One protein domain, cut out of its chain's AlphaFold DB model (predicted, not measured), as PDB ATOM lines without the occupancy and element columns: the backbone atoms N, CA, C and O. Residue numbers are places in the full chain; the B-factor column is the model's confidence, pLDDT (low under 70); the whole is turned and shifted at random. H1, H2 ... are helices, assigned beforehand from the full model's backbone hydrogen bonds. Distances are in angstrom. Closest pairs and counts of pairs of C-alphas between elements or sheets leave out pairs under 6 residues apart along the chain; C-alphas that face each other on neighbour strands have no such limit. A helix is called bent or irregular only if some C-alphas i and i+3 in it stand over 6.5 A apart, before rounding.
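This is residues 77 to 142 of the 257 residues of an uncharacterized protein of Fomitopsis pinicola (strain FP-58527) (UniProt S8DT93). One long, nearly straight helix, H1, makes the long arm of an open L; at its far end the short helix H2 forms the corner, and from there H3 leads off as a second, shorter arm. The two arms stay apart, and no helix packs side by side with another. The printed part has 66 residues, with three named helices in the order H1, H2, H3 and no named strand; the class is all helix. The whole is extended, with a radius of gyration of the C-alphas of 21.0 A, and its outline is flat, spanning 60 by 33 by 17 A.

H1, residues 77 to 111, touches no helix. A tight link, Ser 112, joins it to H2, residues 113 to 122. H1 and H2 are close but not clearly touching, and their closest C-alphas, those of Tyr 109 and Ala 115, are 6.3 A apart. Their lines are about perpendicular, at 74 degrees. A second tight link, Asn 123, joins H2 to H3, residues 124 to 142. H2 and H3 are close but not clearly touching, and their closest C-alphas, those of Arg 120 and Leu 127, are 7.4 A apart. They run opposite ways at a steep tilt of 69 degrees, only just short of about perpendicular. H1 and H3 are apart. In H1, H2 and H3 every O i to N i+4 pair is within hydrogen-bond range.

H1 begins at C-alpha 77, at (29.532, 52.849, -47.427), and ends at C-alpha 111, at (3.259, 22.631, -15.765). It has 35 residues and measures 51.0 A from first to last C-alpha. H2, residues 113 to 122, has 10 residues and measures 14.8 A. H3, residues 124 to 142, has 19 residues, measures 27.0 A and ends at C-alpha 142, at (-20.692, 31.011, -28.160). None of the three helices is bent.

The two C-alphas farthest apart are those of Pro 77 and Arg 121, 60.9 A; the first and last printed C-alphas, of Pro 77 and Ala 142, are 58.1 A apart. Residues 77 to 118, 120 to 126 and 128 to 142 stand free. The printed part has no cut, and neither link is long. The mean pLDDT of the printed part is 73.9; it is under 70 at residue 110, residues 113 to 126 and residues 134 to 142. The mean pLDDT is 84 in H1, 58 in H2 and 64 in H3.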
ATOM      1  N   PRO A  77      30.948  52.769 -47.805       76.06
ATOM      2  CA  PRO A  77      29.532  52.849 -47.427       76.06
ATOM      3  C   PRO A  77      28.710  51.593 -47.771       76.06
ATOM      4  O   PRO A  77      27.760  51.257 -47.067       76.06
ATOM      5  N   ALA A  78      29.092  50.877 -48.833       75.00
ATOM      6  CA  ALA A  78      28.474  49.612 -49.227       75.00
ATOM      7  C   ALA A  78      28.781  48.464 -48.248       75.00
ATOM      8  O   ALA A  78      27.910  47.648 -47.958       75.00
ATOM      9  N   GLU A  79      29.994  48.417 -47.701       75.56
ATOM     10  CA  GLU A  79      30.415  47.397 -46.739       75.56
ATOM     11  C   GLU A  79      29.735  47.621 -45.385       75.56
ATOM     12  O   GLU A  79      29.248  46.669 -44.778       75.56
ATOM     13  N   VAL A  80      29.585  48.885 -44.967       78.94
ATOM     14  CA  VAL A  80      28.828  49.258 -43.758       78.94
ATOM     15  C   VAL A  80      27.358  48.852 -43.886       78.94
ATOM     16  O   VAL A  80      26.768  48.337 -42.938       78.94
ATOM     17  N   ALA A  81      26.752  49.030 -45.065       77.38
ATOM     18  CA  ALA A  81      25.375  48.602 -45.302       77.38
ATOM     19  C   ALA A  81      25.220  47.076 -45.186       77.38
ATOM     20  O   ALA A  81      24.280  46.602 -44.543       77.38
ATOM     21  N   CYS A  82      26.154  46.306 -45.749       80.06
ATOM     22  CA  CYS A  82      26.174  44.848 -45.627       80.06
ATOM     23  C   CYS A  82      26.350  44.393 -44.171       80.06
ATOM     24  O   CYS A  82      25.622  43.512 -43.711       80.06
ATOM     25  N   GLU A  83      27.249  45.027 -43.418       84.69
ATOM     26  CA  GLU A  83      27.470  44.720 -42.004       84.69
ATOM     27  C   GLU A  83      26.241  45.064 -41.147       84.69
ATOM     28  O   GLU A  83      25.823  44.274 -40.303       84.69
ATOM     29  N   MET A  84      25.585  46.200 -41.402       86.25
ATOM     30  CA  MET A  84      24.342  46.562 -40.717       86.25
ATOM     31  C   MET A  84      23.214  45.565 -40.990       86.25
ATOM     32  O   MET A  84      22.433  45.264 -40.085       86.25
ATOM     33  N   VAL A  85      23.115  45.041 -42.215       87.56
ATOM     34  CA  VAL A  85      22.137  44.002 -42.564       87.56
ATOM     35  C   VAL A  85      22.453  42.697 -41.836       87.56
ATOM     36  O   VAL A  85      21.544  42.107 -41.249       87.56
ATOM     37  N   ALA A  86      23.722  42.282 -41.802       87.00
ATOM     38  CA  ALA A  86      24.157  41.096 -41.068       87.00
ATOM     39  C   ALA A  86      23.864  41.229 -39.565       87.00
ATOM     40  O   ALA A  86      23.181  40.390 -38.980       87.00
ATOM     41  N   ARG A  87      24.247  42.356 -38.960       87.06
ATOM     42  CA  ARG A  87      24.010  42.644 -37.541       87.06
ATOM     43  C   ARG A  87      22.523  42.737 -37.204       87.06
ATOM     44  O   ARG A  87      22.087  42.303 -36.141       87.06
ATOM     45  N   LYS A  88      21.705  43.269 -38.116       92.19
ATOM     46  CA  LYS A  88      20.244  43.278 -37.968       92.19
ATOM     47  C   LYS A  88      19.670  41.861 -37.993       92.19
ATOM     48  O   LYS A  88      18.786  41.570 -37.190       92.19
ATOM     49  N   ALA A  89      20.162  40.990 -38.873       89.25
ATOM     50  CA  ALA A  89      19.739  39.592 -38.926       89.25
ATOM     51  C   ALA A  89      20.119  38.839 -37.639       89.25
ATOM     52  O   ALA A  89      19.284  38.140 -37.066       89.25
ATOM     53  N   GLU A  90      21.328  39.052 -37.116       90.69
ATOM     54  CA  GLU A  90      21.769  38.478 -35.837       90.69
ATOM     55  C   GLU A  90      20.880  38.914 -34.667       90.69
ATOM     56  O   GLU A  90      20.434  38.083 -33.872       90.69
ATOM     57  N   LEU A  91      20.550  40.206 -34.590       92.38
ATOM     58  CA  LEU A  91      19.652  40.732 -33.560       92.38
ATOM     59  C   LEU A  91      18.237  40.149 -33.669       92.38
ATOM     60  O   LEU A  91      17.605  39.884 -32.645       92.38
ATOM     61  N   GLN A  92      17.740  39.915 -34.885       92.31
ATOM     62  CA  GLN A  92      16.446  39.260 -35.097       92.31
ATOM     63  C   GLN A  92      16.461  37.808 -34.609       92.31
ATOM     64  O   GLN A  92      15.545  37.397 -33.897       92.31
ATOM     65  N   VAL A  93      17.515  37.048 -34.916       91.94
ATOM     66  CA  VAL A  93      17.673  35.667 -34.429       91.94
ATOM     67  C   VAL A  93      17.765  35.636 -32.901       91.94
ATOM     68  O   VAL A  93      17.079  34.844 -32.253       91.94
ATOM     69  N   ALA A  94      18.545  36.538 -32.300       90.81
ATOM     70  CA  ALA A  94      18.664  36.645 -30.849       90.81
ATOM     71  C   ALA A  94      17.320  36.984 -30.176       90.81
ATOM     72  O   ALA A  94      16.993  36.422 -29.126       90.81
ATOM     73  N   ALA A  95      16.514  37.859 -30.787       90.69
ATOM     74  CA  ALA A  95      15.188  38.209 -30.285       90.69
ATOM     75  C   ALA A  95      14.241  36.999 -30.269       90.69
ATOM     76  O   ALA A  95      13.613  36.733 -29.241       90.69
ATOM     77  N   VAL A  96      14.202  36.225 -31.359       93.62
ATOM     78  CA  VAL A  96      13.382  35.004 -31.457       93.62
ATOM     79  C   VAL A  96      13.807  33.978 -30.405       93.62
ATOM     80  O   VAL A  96      12.970  33.462 -29.663       93.62
ATOM     81  N   LEU A  97      15.111  33.740 -30.245       92.88
ATOM     82  CA  LEU A  97      15.623  32.807 -29.234       92.88
ATOM     83  C   LEU A  97      15.290  33.249 -27.800       92.88
ATOM     84  O   LEU A  97      14.977  32.415 -26.942       92.88
ATOM     85  N   ALA A  98      15.325  34.555 -27.528       89.19
ATOM     86  CA  ALA A  98      14.938  35.107 -26.236       89.19
ATOM     87  C   ALA A  98      13.432  34.935 -25.968       89.19
ATOM     88  O   ALA A  98      13.040  34.603 -24.845       89.19
ATOM     89  N   GLU A  99      12.577  35.126 -26.974       89.94
ATOM     90  CA  GLU A  99      11.139  34.860 -26.864       89.94
ATOM     91  C   GLU A  99      10.838  33.379 -26.631       89.94
ATOM     92  O   GLU A  99      10.082  33.055 -25.710       89.94
ATOM     93  N   ASP A 100      11.511  32.476 -27.341       90.31
ATOM     94  CA  ASP A 100      11.387  31.033 -27.127       90.31
ATOM     95  C   ASP A 100      11.855  30.608 -25.731       90.31
ATOM     96  O   ASP A 100      11.247  29.748 -25.080       90.31
ATOM     97  N   ALA A 101      12.921  31.218 -25.209       86.81
ATOM     98  CA  ALA A 101      13.357  31.000 -23.833       86.81
ATOM     99  C   ALA A 101      12.300  31.474 -22.818       86.81
ATOM    100  O   ALA A 101      11.999  30.758 -21.855       86.81
ATOM    101  N   ARG A 102      11.679  32.642 -23.038       86.00
ATOM    102  CA  ARG A 102      10.579  33.144 -22.191       86.00
ATOM    103  C   ARG A 102       9.348  32.242 -22.274       86.00
ATOM    104  O   ARG A 102       8.757  31.928 -21.239       86.00
ATOM    105  N   ALA A 103       8.981  31.781 -23.466       83.81
ATOM    106  CA  ALA A 103       7.860  30.872 -23.680       83.81
ATOM    107  C   ALA A 103       8.080  29.533 -22.963       83.81
ATOM    108  O   ALA A 103       7.182  29.048 -22.269       83.81
ATOM    109  N   ARG A 104       9.295  28.971 -23.037       83.56
ATOM    110  CA  ARG A 104       9.676  27.763 -22.288       83.56
ATOM    111  C   ARG A 104       9.563  27.959 -20.779       83.56
ATOM    112  O   ARG A 104       8.971  27.113 -20.114       83.56
ATOM    113  N   ARG A 105      10.027  29.094 -20.240       84.06
ATOM    114  CA  ARG A 105       9.855  29.422 -18.811       84.06
ATOM    115  C   ARG A 105       8.376  29.493 -18.427       84.06
ATOM    116  O   ARG A 105       7.978  28.860 -17.455       84.06
ATOM    117  N   ARG A 106       7.536  30.182 -19.208       82.25
ATOM    118  CA  ARG A 106       6.080  30.257 -18.960       82.25
ATOM    119  C   ARG A 106       5.426  28.874 -18.948       82.25
ATOM    120  O   ARG A 106       4.632  28.590 -18.054       82.25
ATOM    121  N   ARG A 107       5.786  28.000 -19.894       80.75
ATOM    122  CA  ARG A 107       5.295  26.613 -19.934       80.75
ATOM    123  C   ARG A 107       5.761  25.821 -18.714       80.75
ATOM    124  O   ARG A 107       4.931  25.166 -18.095       80.75
ATOM    125  N   ALA A 108       7.026  25.948 -18.314       76.25
ATOM    126  CA  ALA A 108       7.561  25.296 -17.116       76.25
ATOM    127  C   ALA A 108       6.846  25.752 -15.829       76.25
ATOM    128  O   ALA A 108       6.507  24.928 -14.980       76.25
ATOM    129  N   TYR A 109       6.532  27.045 -15.698       71.94
ATOM    130  CA  TYR A 109       5.728  27.544 -14.578       71.94
ATOM    131  C   TYR A 109       4.283  27.031 -14.616       71.94
ATOM    132  O   TYR A 109       3.719  26.729 -13.565       71.94
ATOM    133  N   ALA A 110       3.693  26.891 -15.806       68.12
ATOM    134  CA  ALA A 110       2.332  26.385 -15.972       68.12
ATOM    135  C   ALA A 110       2.209  24.877 -15.690       68.12
ATOM    136  O   ALA A 110       1.165  24.435 -15.202       68.12
ATOM    137  N   THR A 111       3.244  24.087 -15.985       71.38
ATOM    138  CA  THR A 111       3.259  22.631 -15.765       71.38
ATOM    139  C   THR A 111       3.739  22.236 -14.373       71.38
ATOM    140  O   THR A 111       3.413  21.142 -13.914       71.38
ATOM    141  N   SER A 112       4.442  23.116 -13.648       74.06
ATOM    142  CA  SER A 112       4.827  22.822 -12.268       74.06
ATOM    143  C   SER A 112       3.587  22.817 -11.356       74.06
ATOM    144  O   SER A 112       2.983  23.846 -11.032       74.06
ATOM    145  N   SER A 113       3.190  21.614 -10.933       60.19
ATOM    146  CA  SER A 113       2.108  21.353  -9.969       60.19
ATOM    147  C   SER A 113       2.243  22.206  -8.695       60.19
ATOM    148  O   SER A 113       1.251  22.723  -8.180       60.19
ATOM    149  N   SER A 114       3.486  22.451  -8.263       62.16
ATOM    150  CA  SER A 114       3.864  23.313  -7.133       62.16
ATOM    151  C   SER A 114       3.508  24.793  -7.345       62.16
ATOM    152  O   SER A 114       2.958  25.428  -6.446       62.16
ATOM    153  N   ALA A 115       3.740  25.362  -8.535       57.69
ATOM    154  CA  ALA A 115       3.371  26.753  -8.824       57.69
ATOM    155  C   ALA A 115       1.850  26.929  -8.914       57.69
ATOM    156  O   ALA A 115       1.305  27.873  -8.344       57.69
ATOM    157  N   ARG A 116       1.142  25.977  -9.542       56.00
ATOM    158  CA  ARG A 116      -0.332  25.968  -9.587       56.00
ATOM    159  C   ARG A 116      -0.965  25.849  -8.201       56.00
ATOM    160  O   ARG A 116      -1.972  26.504  -7.943       56.00
ATOM    161  N   THR A 117      -0.399  25.042  -7.304       58.19
ATOM    162  CA  THR A 117      -0.907  24.913  -5.927       58.19
ATOM    163  C   THR A 117      -0.553  26.114  -5.053       58.19
ATOM    164  O   THR A 117      -1.378  26.503  -4.231       58.19
ATOM    165  N   ARG A 118       0.606  26.755  -5.250       57.91
ATOM    166  CA  ARG A 118       0.972  27.996  -4.542       57.91
ATOM    167  C   ARG A 118       0.126  29.197  -4.980       57.91
ATOM    168  O   ARG A 118      -0.349  29.926  -4.117       57.91
ATOM    169  N   LEU A 119      -0.160  29.343  -6.278       54.62
ATOM    170  CA  LEU A 119      -1.074  30.373  -6.803       54.62
ATOM    171  C   LEU A 119      -2.511  30.205  -6.284       54.62
ATOM    172  O   LEU A 119      -3.178  31.191  -5.992       54.62
ATOM    173  N   ARG A 120      -2.974  28.961  -6.099       54.84
ATOM    174  CA  ARG A 120      -4.290  28.680  -5.496       54.84
ATOM    175  C   ARG A 120      -4.369  29.005  -4.005       54.84
ATOM    176  O   ARG A 120      -5.471  29.189  -3.505       54.84
ATOM    177  N   ARG A 121      -3.236  29.042  -3.298       61.03
ATOM    178  CA  ARG A 121      -3.200  29.261  -1.845       61.03
ATOM    179  C   ARG A 121      -3.101  30.728  -1.438       61.03
ATOM    180  O   ARG A 121      -3.386  31.012  -0.285       61.03
ATOM    181  N   TYR A 122      -2.725  31.637  -2.343       55.34
ATOM    182  CA  TYR A 122      -2.361  33.003  -1.944       55.34
ATOM    183  C   TYR A 122      -3.116  34.152  -2.601       55.34
ATOM    184  O   TYR A 122      -2.841  35.289  -2.236       55.34
ATOM    185  N   ASN A 123      -4.074  33.928  -3.507       54.03
ATOM    186  CA  ASN A 123      -4.905  35.057  -3.920       54.03
ATOM    187  C   ASN A 123      -6.291  34.652  -4.467       54.03
ATOM    188  O   ASN A 123      -6.374  34.154  -5.597       54.03
ATOM    189  N   PRO A 124      -7.390  34.851  -3.707       69.12
ATOM    190  CA  PRO A 124      -8.746  34.600  -4.201       69.12
ATOM    191  C   PRO A 124      -9.092  35.481  -5.414       69.12
ATOM    192  O   PRO A 124      -9.843  35.042  -6.290       69.12
ATOM    193  N   ASP A 125      -8.465  36.653  -5.542       68.56
ATOM    194  CA  ASP A 125      -8.699  37.574  -6.656       68.56
ATOM    195  C   ASP A 125      -8.197  37.006  -7.987       68.56
ATOM    196  O   ASP A 125      -8.827  37.196  -9.029       68.56
ATOM    197  N   TYR A 126      -7.132  36.198  -7.964       65.75
ATOM    198  CA  TYR A 126      -6.643  35.502  -9.159       65.75
ATOM    199  C   TYR A 126      -7.626  34.433  -9.650       65.75
ATOM    200  O   TYR A 126      -7.766  34.222 -10.856       65.75
ATOM    201  N   LEU A 127      -8.329  33.759  -8.735       71.69
ATOM    202  CA  LEU A 127      -9.340  32.760  -9.089       71.69
ATOM    203  C   LEU A 127     -10.599  33.420  -9.661       71.69
ATOM    204  O   LEU A 127     -11.183  32.898 -10.612       71.69
ATOM    205  N   LEU A 128     -10.990  34.580  -9.127       73.62
ATOM    206  CA  LEU A 128     -12.091  35.382  -9.662       73.62
ATOM    207  C   LEU A 128     -11.750  35.956 -11.042       73.62
ATOM    208  O   LEU A 128     -12.566  35.856 -11.959       73.62
ATOM    209  N   ALA A 129     -10.534  36.474 -11.227       71.56
ATOM    210  CA  ALA A 129     -10.052  36.955 -12.519       71.56
ATOM    211  C   ALA A 129      -9.989  35.827 -13.565       71.56
ATOM    212  O   ALA A 129     -10.484  35.991 -14.680       71.56
ATOM    213  N   ALA A 130      -9.477  34.649 -13.195       70.38
ATOM    214  CA  ALA A 130      -9.444  33.483 -14.079       70.38
ATOM    215  C   ALA A 130     -10.854  32.995 -14.463       70.38
ATOM    216  O   ALA A 130     -11.082  32.622 -15.614       70.38
ATOM    217  N   ARG A 131     -11.823  33.034 -13.534       71.25
ATOM    218  CA  ARG A 131     -13.232  32.719 -13.839       71.25
ATOM    219  C   ARG A 131     -13.852  33.729 -14.799       71.25
ATOM    220  O   ARG A 131     -14.511  33.314 -15.747       71.25
ATOM    221  N   ARG A 132     -13.625  35.029 -14.586       72.31
ATOM    222  CA  ARG A 132     -14.110  36.085 -15.491       72.31
ATOM    223  C   ARG A 132     -13.519  35.932 -16.892       72.31
ATOM    224  O   ARG A 132     -14.261  36.005 -17.864       72.31
ATOM    225  N   TRP A 133     -12.228  35.619 -16.986       72.75
ATOM    226  CA  TRP A 133     -11.563  35.357 -18.261       72.75
ATOM    227  C   TRP A 133     -12.168  34.155 -18.999       72.75
ATOM    228  O   TRP A 133     -12.509  34.253 -20.178       72.75
ATOM    229  N   HIS A 134     -12.375  33.032 -18.304       63.56
ATOM    230  CA  HIS A 134     -13.010  31.855 -18.903       63.56
ATOM    231  C   HIS A 134     -14.465  32.097 -19.318       63.56
ATOM    232  O   HIS A 134     -14.890  31.556 -20.331       63.56
ATOM    233  N   ALA A 135     -15.214  32.921 -18.580       64.62
ATOM    234  CA  ALA A 135     -16.569  33.313 -18.963       64.62
ATOM    235  C   ALA A 135     -16.581  34.224 -20.202       64.62
ATOM    236  O   ALA A 135     -17.453  34.085 -21.054       64.62
ATOM    237  N   SER A 136     -15.597  35.122 -20.342       58.47
ATOM    238  CA  SER A 136     -15.477  35.952 -21.545       58.47
ATOM    239  C   SER A 136     -15.106  35.137 -22.781       58.47
ATOM    240  O   SER A 136     -15.693  35.352 -23.834       58.47
ATOM    241  N   THR A 137     -14.208  34.151 -22.672       61.19
ATOM    242  CA  THR A 137     -13.806  33.348 -23.837       61.19
ATOM    243  C   THR A 137     -14.899  32.389 -24.287       61.19
ATOM    244  O   THR A 137     -15.104  32.234 -25.485       61.19
ATOM    245  N   THR A 138     -15.657  31.784 -23.367       58.12
ATOM    246  CA  THR A 138     -16.815  30.965 -23.749       58.12
ATOM    247  C   THR A 138     -17.949  31.805 -24.318       58.12
ATOM    248  O   THR A 138     -18.585  31.360 -25.266       58.12
ATOM    249  N   ALA A 139     -18.170  33.026 -23.817       56.03
ATOM    250  CA  ALA A 139     -19.141  33.951 -24.397       56.03
ATOM    251  C   ALA A 139     -18.744  34.385 -25.819       56.03
ATOM    252  O   ALA A 139     -19.597  34.421 -26.699       56.03
ATOM    253  N   THR A 140     -17.457  34.636 -26.080       50.62
ATOM    254  CA  THR A 140     -16.970  34.974 -27.428       50.62
ATOM    255  C   THR A 140     -17.052  33.782 -28.391       50.62
ATOM    256  O   THR A 140     -17.466  33.961 -29.533       50.62
ATOM    257  N   THR A 141     -16.755  32.557 -27.943       45.88
ATOM    258  CA  THR A 141     -16.903  31.341 -28.771       45.88
ATOM    259  C   THR A 141     -18.373  30.953 -28.995       45.88
ATOM    260  O   THR A 141     -18.734  30.455 -30.063       45.88
ATOM    261  N   ALA A 142     -19.249  31.204 -28.017       48.66
ATOM    262  CA  ALA A 142     -20.692  31.011 -28.160       48.66
ATOM    263  C   ALA A 142     -21.329  32.069 -29.078       48.66
ATOM    264  O   ALA A 142     -22.254  31.748 -29.815       48.66
TER     265      ALA A 142